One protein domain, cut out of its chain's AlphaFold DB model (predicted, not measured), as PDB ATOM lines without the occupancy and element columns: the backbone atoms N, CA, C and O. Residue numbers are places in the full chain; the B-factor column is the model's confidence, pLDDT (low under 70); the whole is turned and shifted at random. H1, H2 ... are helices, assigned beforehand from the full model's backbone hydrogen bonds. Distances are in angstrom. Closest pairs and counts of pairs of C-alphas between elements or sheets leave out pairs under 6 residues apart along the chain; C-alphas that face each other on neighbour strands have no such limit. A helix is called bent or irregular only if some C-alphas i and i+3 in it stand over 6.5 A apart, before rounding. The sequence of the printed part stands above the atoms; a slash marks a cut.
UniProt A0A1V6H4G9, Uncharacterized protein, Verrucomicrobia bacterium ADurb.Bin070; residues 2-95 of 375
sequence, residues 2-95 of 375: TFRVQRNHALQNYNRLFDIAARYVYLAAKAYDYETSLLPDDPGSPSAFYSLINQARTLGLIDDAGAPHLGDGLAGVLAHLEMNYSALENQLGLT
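Overview. This is residues 2 to 95 of the 375 residues of an uncharacterized protein of Verrucomicrobia bacterium ADurb.Bin070 (UniProt A0A1V6H4G9). One long helix, H1, forms the spine, and two shorter helices, H2 and H3, pack along the later part of it, the three nearly aligned and each touching the other two. The opening stretch of H1, residues 2 to 14, sticks out free as an arm, while a long loop, residues 56 to 72, joins H2 to H3. The printed part has 94 residues with three named helices, in the order H1, H2, H3, and no named strand; the class is all helix. The whole is loose, with a radius of gyration of the C-alphas of 15.8 A, and its spans are 58 by 27 by 18 A.

Along the chain. Find C-alpha 2 at (171.058, 160.005, 158.085); from there H1 runs through residues 2 to 36, 51.2 A from first to last C-alpha, and ends at C-alpha 36, (127.065, 147.935, 181.328). Read on to Ser 47, where H2 begins; it holds residues 47 to 55 and is 13.6 A long. Next look at Gly 73, where H3 begins; it holds residues 73 to 91, is 27.7 A long, and ends at C-alpha 91, (126.440, 145.959, 191.413). H3 is neither bent nor irregular, but only just: C-alphas 87 and 90 are 6.0 A apart.

Arrangement. Start at H1 and look at its residues 22 to 29, with which alone it touches H2. The closest C-alphas of the two are those of Ala 22 and Ile 53, 6.3 A apart; the helices stand at a shallow tilt of 6 degrees, opposite ways, and form a helical hairpin. H1 touches H3 with residues 21 to 36 alone, the closest C-alphas being those of Ala 22 and Leu 74, 6.6 A apart. These two run the same way at a shallow tilt of 15 degrees. H3 touches H2 with its residues 73 to 77 alone, and the closest C-alphas are those of Ile 53 and Leu 74, 6.3 A apart. H2 and H3 also form a helical hairpin, opposite ways at a shallow tilt of 16 degrees. In the backbone of H1 every O i to N i+4 pair is within hydrogen-bond range; in H2 it is 4 of 5 and in H3 14 of 15.

Size, cuts and confidence. The outline is a rod, and its two farthest C-alphas are those of Thr 2 and Gly 93, 58.6 A apart. Without residues 2 to 14, the body of 81 residues spans 38 by 26 by 17 A. The link from H1 to H2, 10 residues, is short, and that from H2 to H3, 17 residues, is long. The printed part has no cut. Its mean pLDDT is 85.6, and residues 2 to 7 are under 70.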
ATOM      1  N   THR A   2     171.555 161.342 157.696       60.00
ATOM      2  CA  THR A   2     171.058 160.005 158.085       60.00
ATOM      3  C   THR A   2     170.355 159.939 159.452       60.00
ATOM      4  O   THR A   2     169.272 159.373 159.547       60.00
ATOM      5  N   PHE A   3     170.884 160.603 160.490       60.72
ATOM      6  CA  PHE A   3     170.272 160.612 161.834       60.72
ATOM      7  C   PHE A   3     168.889 161.294 161.875       60.72
ATOM      8  O   PHE A   3     167.992 160.864 162.594       60.72
ATOM      9  N   ARG A   4     168.678 162.345 161.064       60.62
ATOM     10  CA  ARG A   4     167.374 163.029 160.965       60.62
ATOM     11  C   ARG A   4     166.333 162.153 160.262       60.62
ATOM     12  O   ARG A   4     165.182 162.138 160.678       60.62
ATOM     13  N   VAL A   5     166.748 161.391 159.248       64.75
ATOM     14  CA  VAL A   5     165.877 160.445 158.528       64.75
ATOM     15  C   VAL A   5     165.472 159.277 159.432       64.75
ATOM     16  O   VAL A   5     164.287 158.972 159.524       64.75
ATOM     17  N   GLN A   6     166.416 158.684 160.171       59.88
ATOM     18  CA  GLN A   6     166.129 157.602 161.124       59.88
ATOM     19  C   GLN A   6     165.204 158.051 162.262       59.88
ATOM     20  O   GLN A   6     164.250 157.350 162.589       59.88
ATOM     21  N   ARG A   7     165.427 159.249 162.821       61.03
ATOM     22  CA  ARG A   7     164.542 159.826 163.844       61.03
ATOM     23  C   ARG A   7     163.127 160.066 163.311       61.03
ATOM     24  O   ARG A   7     162.164 159.747 164.000       61.03
ATOM     25  N   ASN A   8     162.995 160.589 162.092       77.06
ATOM     26  CA  ASN A   8     161.687 160.790 161.464       77.06
ATOM     27  C   ASN A   8     160.961 159.459 161.219       77.06
ATOM     28  O   ASN A   8     159.762 159.375 161.461       77.06
ATOM     29  N   HIS A   9     161.681 158.415 160.806       72.88
ATOM     30  CA  HIS A   9     161.114 157.080 160.616       72.88
ATOM     31  C   HIS A   9     160.641 156.452 161.939       72.88
ATOM     32  O   HIS A   9     159.520 155.956 162.024       72.88
ATOM     33  N   ALA A  10     161.448 156.536 163.001       74.94
ATOM     34  CA  ALA A  10     161.067 156.039 164.324       74.94
ATOM     35  C   ALA A  10     159.820 156.753 164.879       74.94
ATOM     36  O   ALA A  10     158.913 156.098 165.387       74.94
ATOM     37  N   LEU A  11     159.732 158.079 164.718       80.88
ATOM     38  CA  LEU A  11     158.553 158.858 165.116       80.88
ATOM     39  C   LEU A  11     157.306 158.491 164.298       80.88
ATOM     40  O   LEU A  11     156.216 158.384 164.855       80.88
ATOM     41  N   GLN A  12     157.451 158.261 162.991       77.56
ATOM     42  CA  GLN A  12     156.344 157.804 162.144       77.56
ATOM     43  C   GLN A  12     155.823 156.429 162.573       77.56
ATOM     44  O   GLN A  12     154.609 156.222 162.614       77.56
ATOM     45  N   ASN A  13     156.715 155.502 162.922       76.19
ATOM     46  CA  ASN A  13     156.324 154.176 163.395       76.19
ATOM     47  C   ASN A  13     155.663 154.229 164.770       76.19
ATOM     48  O   ASN A  13     154.642 153.573 164.965       76.19
ATOM     49  N   TYR A  14     156.186 155.055 165.679       81.69
ATOM     50  CA  TYR A  14     155.552 155.302 166.970       81.69
ATOM     51  C   TYR A  14     154.119 155.816 166.806       81.69
ATOM     52  O   TYR A  14     153.205 155.225 167.368       81.69
ATOM     53  N   ASN A  15     153.898 156.849 165.982       81.81
ATOM     54  CA  ASN A  15     152.559 157.414 165.777       81.81
ATOM     55  C   ASN A  15     151.567 156.377 165.230       81.81
ATOM     56  O   ASN A  15     150.441 156.290 165.699       81.81
ATOM     57  N   ARG A  16     151.994 155.542 164.279       79.06
ATOM     58  CA  ARG A  16     151.137 154.483 163.725       79.06
ATOM     59  C   ARG A  16     150.798 153.395 164.750       79.06
ATOM     60  O   ARG A  16     149.673 152.906 164.759       79.06
ATOM     61  N   LEU A  17     151.752 153.003 165.598       81.38
ATOM     62  CA  LEU A  17     151.503 152.045 166.684       81.38
ATOM     63  C   LEU A  17     150.610 152.653 167.770       81.38
ATOM     64  O   LEU A  17     149.722 151.976 168.283       81.38
ATOM     65  N   PHE A  18     150.797 153.938 168.070       86.19
ATOM     66  CA  PHE A  18     149.930 154.691 168.966       86.19
ATOM     67  C   PHE A  18     148.487 154.735 168.445       86.19
ATOM     68  O   PHE A  18     147.565 154.450 169.202       86.19
ATOM     69  N   ASP A  19     148.282 154.992 167.150       83.25
ATOM     70  CA  ASP A  19     146.948 154.980 166.535       83.25
ATOM     71  C   ASP A  19     146.266 153.606 166.657       83.25
ATOM     72  O   ASP A  19     145.055 153.521 166.870       83.25
ATOM     73  N   ILE A  20     147.029 152.513 166.533       82.06
ATOM     74  CA  ILE A  20     146.523 151.149 166.737       82.06
ATOM     75  C   ILE A  20     146.139 150.934 168.208       82.06
ATOM     76  O   ILE A  20     145.044 150.442 168.485       82.06
ATOM     77  N   ALA A  21     146.993 151.342 169.150       86.12
ATOM     78  CA  ALA A  21     146.706 151.249 170.580       86.12
ATOM     79  C   ALA A  21     145.445 152.045 170.958       86.12
ATOM     80  O   ALA A  21     144.561 151.512 171.627       86.12
ATOM     81  N   ALA A  22     145.305 153.278 170.460       88.62
ATOM     82  CA  ALA A  22     144.129 154.116 170.685       88.62
ATOM     83  C   ALA A  22     142.840 153.451 170.175       88.62
ATOM     84  O   ALA A  22     141.808 153.496 170.844       88.62
ATOM     85  N   ARG A  23     142.895 152.774 169.019       86.19
ATOM     86  CA  ARG A  23     141.756 152.007 168.488       86.19
ATOM     87  C   ARG A  23     141.383 150.826 169.379       86.19
ATOM     88  O   ARG A  23     140.196 150.613 169.600       86.19
ATOM     89  N   TYR A  24     142.350 150.075 169.904       87.00
ATOM     90  CA  TYR A  24     142.052 148.972 170.825       87.00
ATOM     91  C   TYR A  24     141.461 149.464 172.145       87.00
ATOM     92  O   TYR A  24     140.482 148.893 172.618       87.00
ATOM     93  N   VAL A  25     141.976 150.567 172.690       91.06
ATOM     94  CA  VAL A  25     141.410 151.214 173.885       91.06
ATOM     95  C   VAL A  25     139.977 151.680 173.612       91.06
ATOM     96  O   VAL A  25     139.093 151.495 174.444       91.06
ATOM     97  N   TYR A  26     139.708 152.214 172.416       90.88
ATOM     98  CA  TYR A  26     138.353 152.570 171.995       90.88
ATOM     99  C   TYR A  26     137.421 151.353 171.911       90.88
ATOM    100  O   TYR A  26     136.279 151.428 172.360       90.88
ATOM    101  N   LEU A  27     137.892 150.226 171.366       89.19
ATOM    102  CA  LEU A  27     137.123 148.979 171.323       89.19
ATOM    103  C   LEU A  27     136.851 148.428 172.731       89.19
ATOM    104  O   LEU A  27     135.737 147.981 172.989       89.19
ATOM    105  N   ALA A  28     137.812 148.523 173.652       91.62
ATOM    106  CA  ALA A  28     137.620 148.154 175.054       91.62
ATOM    107  C   ALA A  28     136.565 149.043 175.737       91.62
ATOM    108  O   ALA A  28     135.649 148.532 176.375       91.62
ATOM    109  N   ALA A  29     136.619 150.363 175.521       93.50
ATOM    110  CA  ALA A  29     135.600 151.292 176.015       93.50
ATOM    111  C   ALA A  29     134.206 150.984 175.439       93.50
ATOM    112  O   ALA A  29     133.209 151.079 176.151       93.50
ATOM    113  N   LYS A  30     134.125 150.576 174.164       92.25
ATOM    114  CA  LYS A  30     132.870 150.144 173.527       92.25
ATOM    115  C   LYS A  30     132.332 148.838 174.103       92.25
ATOM    116  O   LYS A  30     131.124 148.736 174.290       92.25
ATOM    117  N   ALA A  31     133.203 147.869 174.382       91.31
ATOM    118  CA  ALA A  31     132.814 146.629 175.044       91.31
ATOM    119  C   ALA A  31     132.266 146.920 176.447       91.31
ATOM    120  O   ALA A  31     131.178 146.466 176.771       91.31
ATOM    121  N   TYR A  32     132.944 147.768 177.224       93.31
ATOM    122  CA  TYR A  32     132.465 148.223 178.531       93.31
ATOM    123  C   TYR A  32     131.090 148.924 178.459       93.31
ATOM    124  O   TYR A  32     130.205 148.641 179.264       93.31
ATOM    125  N   ASP A  33     130.881 149.808 177.474       93.75
ATOM    126  CA  ASP A  33     129.597 150.497 177.247       93.75
ATOM    127  C   ASP A  33     128.465 149.501 176.952       93.75
ATOM    128  O   ASP A  33     127.360 149.622 177.476       93.75
ATOM    129  N   TYR A  34     128.751 148.495 176.122       92.69
ATOM    130  CA  TYR A  34     127.799 147.443 175.776       92.69
ATOM    131  C   TYR A  34     127.496 146.535 176.977       92.69
ATOM    132  O   TYR A  34     126.336 146.230 177.245       92.69
ATOM    133  N   GLU A  35     128.527 146.141 177.725       90.00
ATOM    134  CA  GLU A  35     128.404 145.268 178.892       90.00
ATOM    135  C   GLU A  35     127.564 145.906 180.003       90.00
ATOM    136  O   GLU A  35     126.700 145.241 180.569       90.00
ATOM    137  N   THR A  36     127.763 147.200 180.261       90.88
ATOM    138  CA  THR A  36     127.065 147.935 181.328       90.88
ATOM    139  C   THR A  36     125.724 148.530 180.883       90.88
ATOM    140  O   THR A  36     124.834 148.706 181.706       90.88
ATOM    141  N   SER A  37     125.541 148.839 179.593       91.69
ATOM    142  CA  SER A  37     124.311 149.421 179.020       91.69
ATOM    143  C   SER A  37     123.789 150.680 179.747       91.69
ATOM    144  O   SER A  37     122.597 150.996 179.711       91.69
ATOM    145  N   LEU A  38     124.681 151.436 180.396       91.56
ATOM    146  CA  LEU A  38     124.341 152.657 181.136       91.56
ATOM    147  C   LEU A  38     123.936 153.792 180.192       91.56
ATOM    148  O   LEU A  38     124.308 153.793 179.022       91.56
ATOM    149  N   LEU A  39     123.185 154.787 180.662       90.50
ATOM    150  CA  LEU A  39     122.906 155.963 179.831       90.50
ATOM    151  C   LEU A  39     124.173 156.816 179.632       90.50
ATOM    152  O   LEU A  39     125.078 156.763 180.459       90.50
ATOM    153  N   PRO A  40     124.280 157.611 178.550       87.19
ATOM    154  CA  PRO A  40     125.451 158.460 178.311       87.19
ATOM    155  C   PRO A  40     125.741 159.508 179.397       87.19
ATOM    156  O   PRO A  40     126.871 159.983 179.479       87.19
ATOM    157  N   ASP A  41     124.735 159.900 180.176       87.56
ATOM    158  CA  ASP A  41     124.804 160.858 181.284       87.56
ATOM    159  C   ASP A  41     125.043 160.200 182.655       87.56
ATOM    160  O   ASP A  41     125.275 160.909 183.635       87.56
ATOM    161  N   ASP A  42     125.027 158.866 182.731       88.50
ATOM    162  CA  ASP A  42     125.330 158.128 183.957       88.50
ATOM    163  C   ASP A  42     126.819 158.308 184.337       88.50
ATOM    164  O   ASP A  42     127.685 158.225 183.458       88.50
ATOM    165  N   PRO A  43     127.164 158.527 185.622       86.25
ATOM    166  CA  PRO A  43     128.556 158.654 186.064       86.25
ATOM    167  C   PRO A  43     129.448 157.448 185.736       86.25
ATOM    168  O   PRO A  43     130.658 157.609 185.579       86.25
ATOM    169  N   GLY A  44     128.870 156.247 185.639       86.06
ATOM    170  CA  GLY A  44     129.565 155.030 185.225       86.06
ATOM    171  C   GLY A  44     129.703 154.888 183.708       86.06
ATOM    172  O   GLY A  44     130.349 153.957 183.239       86.06
ATOM    173  N   SER A  45     129.117 155.786 182.914       89.19
ATOM    174  CA  SER A  45     129.157 155.722 181.454       89.19
ATOM    175  C   SER A  45     130.549 156.019 180.892       89.19
ATOM    176  O   SER A  45     131.208 156.968 181.328       89.19
ATOM    177  N   PRO A  46     130.991 155.321 179.831       89.94
ATOM    178  CA  PRO A  46     132.258 155.629 179.181       89.94
ATOM    179  C   PRO A  46     132.175 156.794 178.182       89.94
ATOM    180  O   PRO A  46     133.129 157.044 177.440       89.94
ATOM    181  N   SER A  47     131.046 157.507 178.127       88.00
ATOM    182  CA  SER A  47     130.768 158.559 177.143       88.00
ATOM    183  C   SER A  47     131.866 159.632 177.090       88.00
ATOM    184  O   SER A  47     132.341 159.986 176.006       88.00
ATOM    185  N   ALA A  48     132.337 160.088 178.254       86.69
ATOM    186  CA  ALA A  48     133.421 161.059 178.374       86.69
ATOM    187  C   ALA A  48     134.768 160.497 177.884       86.69
ATOM    188  O   ALA A  48     135.531 161.202 177.212       86.69
ATOM    189  N   PHE A  49     135.038 159.212 178.147       90.06
ATOM    190  CA  PHE A  49     136.296 158.562 177.780       90.06
ATOM    191  C   PHE A  49     136.495 158.467 176.268       90.06
ATOM    192  O   PHE A  49     137.631 158.566 175.812       90.06
ATOM    193  N   TYR A  50     135.432 158.389 175.460       91.50
ATOM    194  CA  TYR A  50     135.578 158.424 173.998       91.50
ATOM    195  C   TYR A  50     136.278 159.694 173.503       91.50
ATOM    196  O   TYR A  50     137.108 159.637 172.593       91.50
ATOM    197  N   SER A  51     135.961 160.844 174.105       88.88
ATOM    198  CA  SER A  51     136.614 162.107 173.757       88.88
ATOM    199  C   SER A  51     138.070 162.140 174.230       88.88
ATOM    200  O   SER A  51     138.941 162.570 173.473       88.88
ATOM    201  N   LEU A  52     138.345 161.603 175.423       89.25
ATOM    202  CA  LEU A  52     139.687 161.528 176.001       89.25
ATOM    203  C   LEU A  52     140.613 160.619 175.187       89.25
ATOM    204  O   LEU A  52     141.740 161.011 174.900       89.25
ATOM    205  N   ILE A  53     140.128 159.466 174.719       90.81
ATOM    206  CA  ILE A  53     140.893 158.556 173.850       90.81
ATOM    207  C   ILE A  53     141.309 159.263 172.553       90.81
ATOM    208  O   ILE A  53     142.459 159.165 172.135       90.81
ATOM    209  N   ASN A  54     140.403 160.029 171.938       89.00
ATOM    210  CA  ASN A  54     140.699 160.772 170.707       89.00
ATOM    211  C   ASN A  54     141.664 161.954 170.935       89.00
ATOM    212  O   ASN A  54     142.420 162.349 170.037       89.00
ATOM    213  N   GLN A  55     141.626 162.554 172.125       89.62
ATOM    214  CA  GLN A  55     142.501 163.663 172.505       89.62
ATOM    215  C   GLN A  55     143.871 163.198 173.000       89.62
ATOM    216  O   GLN A  55     144.824 163.974 172.913       89.62
ATOM    217  N   ALA A  56     143.993 161.950 173.456       90.00
ATOM    218  CA  ALA A  56     145.235 161.400 173.969       90.00
ATOM    219  C   ALA A  56     146.378 161.541 172.950       90.00
ATOM    220  O   ALA A  56     146.211 161.395 171.733       90.00
ATOM    221  N   ARG A  57     147.565 161.862 173.467       87.56
ATOM    222  CA  ARG A  57     148.820 161.977 172.698       87.56
ATOM    223  C   ARG A  57     149.946 161.128 173.283       87.56
ATOM    224  O   ARG A  57     151.054 161.136 172.758       87.56
ATOM    225  N   THR A  58     149.672 160.432 174.382       89.88
ATOM    226  CA  THR A  58     150.639 159.668 175.168       89.88
ATOM    227  C   THR A  58     150.041 158.315 175.539       89.88
ATOM    228  O   THR A  58     148.825 158.172 175.699       89.88
ATOM    229  N   LEU A  59     150.896 157.296 175.652       86.31
ATOM    230  CA  LEU A  59     150.471 155.958 176.080       86.31
ATOM    231  C   LEU A  59     150.042 155.940 177.551       86.31
ATOM    232  O   LEU A  59     149.172 155.159 177.904       86.31
ATOM    233  N   GLY A  60     150.595 156.826 178.379       88.81
ATOM    234  CA  GLY A  60     150.386 156.823 179.824       88.81
ATOM    235  C   GLY A  60     151.356 155.892 180.546       88.81
ATOM    236  O   GLY A  60     152.382 155.500 179.984       88.81
ATOM    237  N   LEU A  61     151.051 155.588 181.805       88.12
ATOM    238  CA  LEU A  61     151.887 154.754 182.663       88.12
ATOM    239  C   LEU A  61     151.376 153.309 182.644       88.12
ATOM    240  O   LEU A  61     150.214 153.053 182.951       88.12
ATOM    241  N   ILE A  62     152.257 152.391 182.258       86.81
ATOM    242  CA  ILE A  62     152.036 150.943 182.258       86.81
ATOM    243  C   ILE A  62     153.180 150.351 183.080       86.81
ATOM    244  O   ILE A  62     154.322 150.791 182.919       86.81
ATOM    245  N   ASP A  63     152.878 149.429 183.987       84.50
ATOM    246  CA  ASP A  63     153.903 148.766 184.793       84.50
ATOM    247  C   ASP A  63     154.701 147.722 183.983       84.50
ATOM    248  O   ASP A  63     154.382 147.400 182.834       84.50
ATOM    249  N   ASP A  64     155.752 147.170 184.591       77.31
ATOM    250  CA  ASP A  64     156.581 146.133 183.962       77.31
ATOM    251  C   ASP A  64     155.807 144.819 183.714       77.31
ATOM    252  O   ASP A  64     156.250 143.980 182.927       77.31
ATOM    253  N   ALA A  65     154.653 144.634 184.366       76.25
ATOM    254  CA  ALA A  65     153.754 143.497 184.180       76.25
ATOM    255  C   ALA A  65     152.708 143.728 183.066       76.25
ATOM    256  O   ALA A  65     152.009 142.787 182.685       76.25
ATOM    257  N   GLY A  66     152.625 144.938 182.505       76.69
ATOM    258  CA  GLY A  66     151.681 145.320 181.458       76.69
ATOM    259  C   GLY A  66     150.342 145.879 181.957       76.69
ATOM    260  O   GLY A  66     149.461 146.127 181.132       76.69
ATOM    261  N   ALA A  67     150.168 146.094 183.262       84.06
ATOM    262  CA  ALA A  67     148.962 146.665 183.847       84.06
ATOM    263  C   ALA A  67     148.931 148.200 183.688       84.06
ATOM    264  O   ALA A  67     149.919 148.888 183.976       84.06
ATOM    265  N   PRO A  68     147.805 148.770 183.223       87.62
ATOM    266  CA  PRO A  68     147.643 150.211 183.105       87.62
ATOM    267  C   PRO A  68     147.445 150.859 184.480       87.62
ATOM    268  O   PRO A  68     146.747 150.330 185.340       87.62
ATOM    269  N   HIS A  69     148.020 152.042 184.686       87.06
ATOM    270  CA  HIS A  69     147.839 152.813 185.917       87.06
ATOM    271  C   HIS A  69     147.020 154.082 185.673       87.06
ATOM    272  O   HIS A  69     147.053 154.671 184.591       87.06
ATOM    273  N   LEU A  70     146.331 154.539 186.724       85.62
ATOM    274  CA  LEU A  70     145.643 155.830 186.734       85.62
ATOM    275  C   LEU A  70     146.623 156.967 186.413       85.62
ATOM    276  O   LEU A  70     147.744 157.010 186.922       85.62
ATOM    277  N   GLY A  71     146.183 157.904 185.577       83.44
ATOM    278  CA  GLY A  71     147.015 158.997 185.093       83.44
ATOM    279  C   GLY A  71     146.521 159.532 183.754       83.44
ATOM    280  O   GLY A  71     145.362 159.354 183.392       83.44
ATOM    281  N   ASP A  72     147.414 160.196 183.027       83.69
ATOM    282  CA  ASP A  72     147.120 160.726 181.696       83.69
ATOM    283  C   ASP A  72     147.420 159.693 180.592       83.69
ATOM    284  O   ASP A  72     148.171 158.734 180.790       83.69
ATOM    285  N   GLY A  73     146.860 159.912 179.406       89.56
ATOM    286  CA  GLY A  73     147.052 159.057 178.238       89.56
ATOM    287  C   GLY A  73     146.141 157.827 178.190       89.56
ATOM    288  O   GLY A  73     145.194 157.672 178.961       89.56
ATOM    289  N   LEU A  74     146.420 156.943 177.230       90.62
ATOM    290  CA  LEU A  74     145.573 155.780 176.931       90.62
ATOM    291  C   LEU A  74     145.486 154.768 178.087       90.62
ATOM    292  O   LEU A  74     144.408 154.235 178.347       90.62
ATOM    293  N   ALA A  75     146.591 154.526 178.795       91.69
ATOM    294  CA  ALA A  75     146.637 153.636 179.952       91.69
ATOM    295  C   ALA A  75     145.774 154.162 181.106       91.69
ATOM    296  O   ALA A  75     145.031 153.391 181.703       91.69
ATOM    297  N   GLY A  76     145.774 155.476 181.350       91.31
ATOM    298  CA  GLY A  76     144.911 156.085 182.363       91.31
ATOM    299  C   GLY A  76     143.431 155.794 182.116       91.31
ATOM    300  O   GLY A  76     142.717 155.401 183.037       91.31
ATOM    301  N   VAL A  77     142.982 155.903 180.860       91.75
ATOM    302  CA  VAL A  77     141.601 155.567 180.476       91.75
ATOM    303  C   VAL A  77     141.288 154.091 180.733       91.75
ATOM    304  O   VAL A  77     140.230 153.792 181.283       91.75
ATOM    305  N   LEU A  78     142.189 153.171 180.373       92.25
ATOM    306  CA  LEU A  78     141.994 151.740 180.634       92.25
ATOM    307  C   LEU A  78     141.895 151.438 182.132       92.25
ATOM    308  O   LEU A  78     140.967 150.748 182.540       92.25
ATOM    309  N   ALA A  79     142.788 152.006 182.946       92.06
ATOM    310  CA  ALA A  79     142.773 151.827 184.396       92.06
ATOM    311  C   ALA A  79     141.474 152.358 185.028       92.06
ATOM    312  O   ALA A  79     140.910 151.733 185.924       92.06
ATOM    313  N   HIS A  80     140.959 153.491 184.538       91.31
ATOM    314  CA  HIS A  80     139.665 154.021 184.969       91.31
ATOM    315  C   HIS A  80     138.501 153.088 184.613       91.31
ATOM    316  O   HIS A  80     137.642 152.835 185.458       91.31
ATOM    317  N   LEU A  81     138.469 152.572 183.380       92.69
ATOM    318  CA  LEU A  81     137.438 151.629 182.944       92.69
ATOM    319  C   LEU A  81     137.480 150.335 183.760       92.69
ATOM    320  O   LEU A  81     136.432 149.862 184.188       92.69
ATOM    321  N   GLU A  82     138.670 149.791 184.012       91.94
ATOM    322  CA  GLU A  82     138.867 148.582 184.815       91.94
ATOM    323  C   GLU A  82     138.403 148.780 186.262       91.94
ATOM    324  O   GLU A  82     137.626 147.978 186.784       91.94
ATOM    325  N   MET A  83     138.801 149.888 186.894       91.25
ATOM    326  CA  MET A  83     138.387 150.208 188.259       91.25
ATOM    327  C   MET A  83     136.864 150.344 188.359       91.25
ATOM    328  O   MET A  83     136.250 149.747 189.246       91.25
ATOM    329  N   ASN A  84     136.234 151.064 187.428       91.50
ATOM    330  CA  ASN A  84     134.778 151.184 187.397       91.50
ATOM    331  C   ASN A  84     134.102 149.834 187.126       91.50
ATOM    332  O   ASN A  84     133.103 149.518 187.768       91.50
ATOM    333  N   TYR A  85     134.635 149.034 186.198       91.25
ATOM    334  CA  TYR A  85     134.090 147.716 185.877       91.25
ATOM    335  C   TYR A  85     134.115 146.798 187.096       91.25
ATOM    336  O   TYR A  85     133.097 146.198 187.406       91.25
ATOM    337  N   SER A  86     135.215 146.769 187.852       90.12
ATOM    338  CA  SER A  86     135.339 145.924 189.051       90.12
ATOM    339  C   SER A  86     134.270 146.212 190.119       90.12
ATOM    340  O   SER A  86     133.815 145.310 190.827       90.12
ATOM    341  N   ALA A  87     133.828 147.471 190.218       89.38
ATOM    342  CA  ALA A  87     132.737 147.871 191.099       89.38
ATOM    343  C   ALA A  87     131.366 147.529 190.490       89.38
ATOM    344  O   ALA A  87     130.520 146.937 191.164       89.38
ATOM    345  N   LEU A  88     131.159 147.876 189.217       89.88
ATOM    346  CA  LEU A  88     129.887 147.678 188.519       89.88
ATOM    347  C   LEU A  88     129.557 146.208 188.274       89.88
ATOM    348  O   LEU A  88     128.386 145.855 188.286       89.88
ATOM    349  N   GLU A  89     130.550 145.343 188.080       88.69
ATOM    350  CA  GLU A  89     130.344 143.918 187.813       88.69
ATOM    351  C   GLU A  89     129.510 143.262 188.920       88.69
ATOM    352  O   GLU A  89     128.556 142.531 188.649       88.69
ATOM    353  N   ASN A  90     129.810 143.603 190.175       87.31
ATOM    354  CA  ASN A  90     129.055 143.127 191.329       87.31
ATOM    355  C   ASN A  90     127.713 143.850 191.487       87.31
ATOM    356  O   ASN A  90     126.717 143.206 191.803       87.31
ATOM    357  N   GLN A  91     127.669 145.168 191.262       87.44
ATOM    358  CA  GLN A  91     126.440 145.959 191.413       87.44
ATOM    359  C   GLN A  91     125.368 145.586 190.383       87.44
ATOM    360  O   GLN A  91     124.196 145.531 190.720       87.44
ATOM    361  N   LEU A  92     125.770 145.303 189.143       87.12
ATOM    362  CA  LEU A  92     124.876 144.928 188.047       87.12
ATOM    363  C   LEU A  92     124.539 143.428 188.032       87.12
ATOM    364  O   LEU A  92     123.753 142.983 187.191       87.12
ATOM    365  N   GLY A  93     125.155 142.641 188.920       84.62
ATOM    366  CA  GLY A  93     124.974 141.193 188.996       84.62
ATOM    367  C   GLY A  93     125.615 140.416 187.842       84.62
ATOM    368  O   GLY A  93     125.195 139.293 187.571       84.62
ATOM    369  N   LEU A  94     126.632 140.976 187.170       85.50
ATOM    370  CA  LEU A  94     127.330 140.308 186.061       85.50
ATOM    371  C   LEU A  94     128.000 138.993 186.500       85.50
ATOM    372  O   LEU A  94     128.122 138.060 185.706       85.50
ATOM    373  N   THR A  95     128.376 138.894 187.777       85.06
ATOM    374  CA  THR A  95     128.990 137.697 188.371       85.06
ATOM    375  C   THR A  95     128.007 136.550 188.620       85.06
ATOM    376  O   THR A  95     128.435 135.401 188.725       85.06
TER     377      THR A  95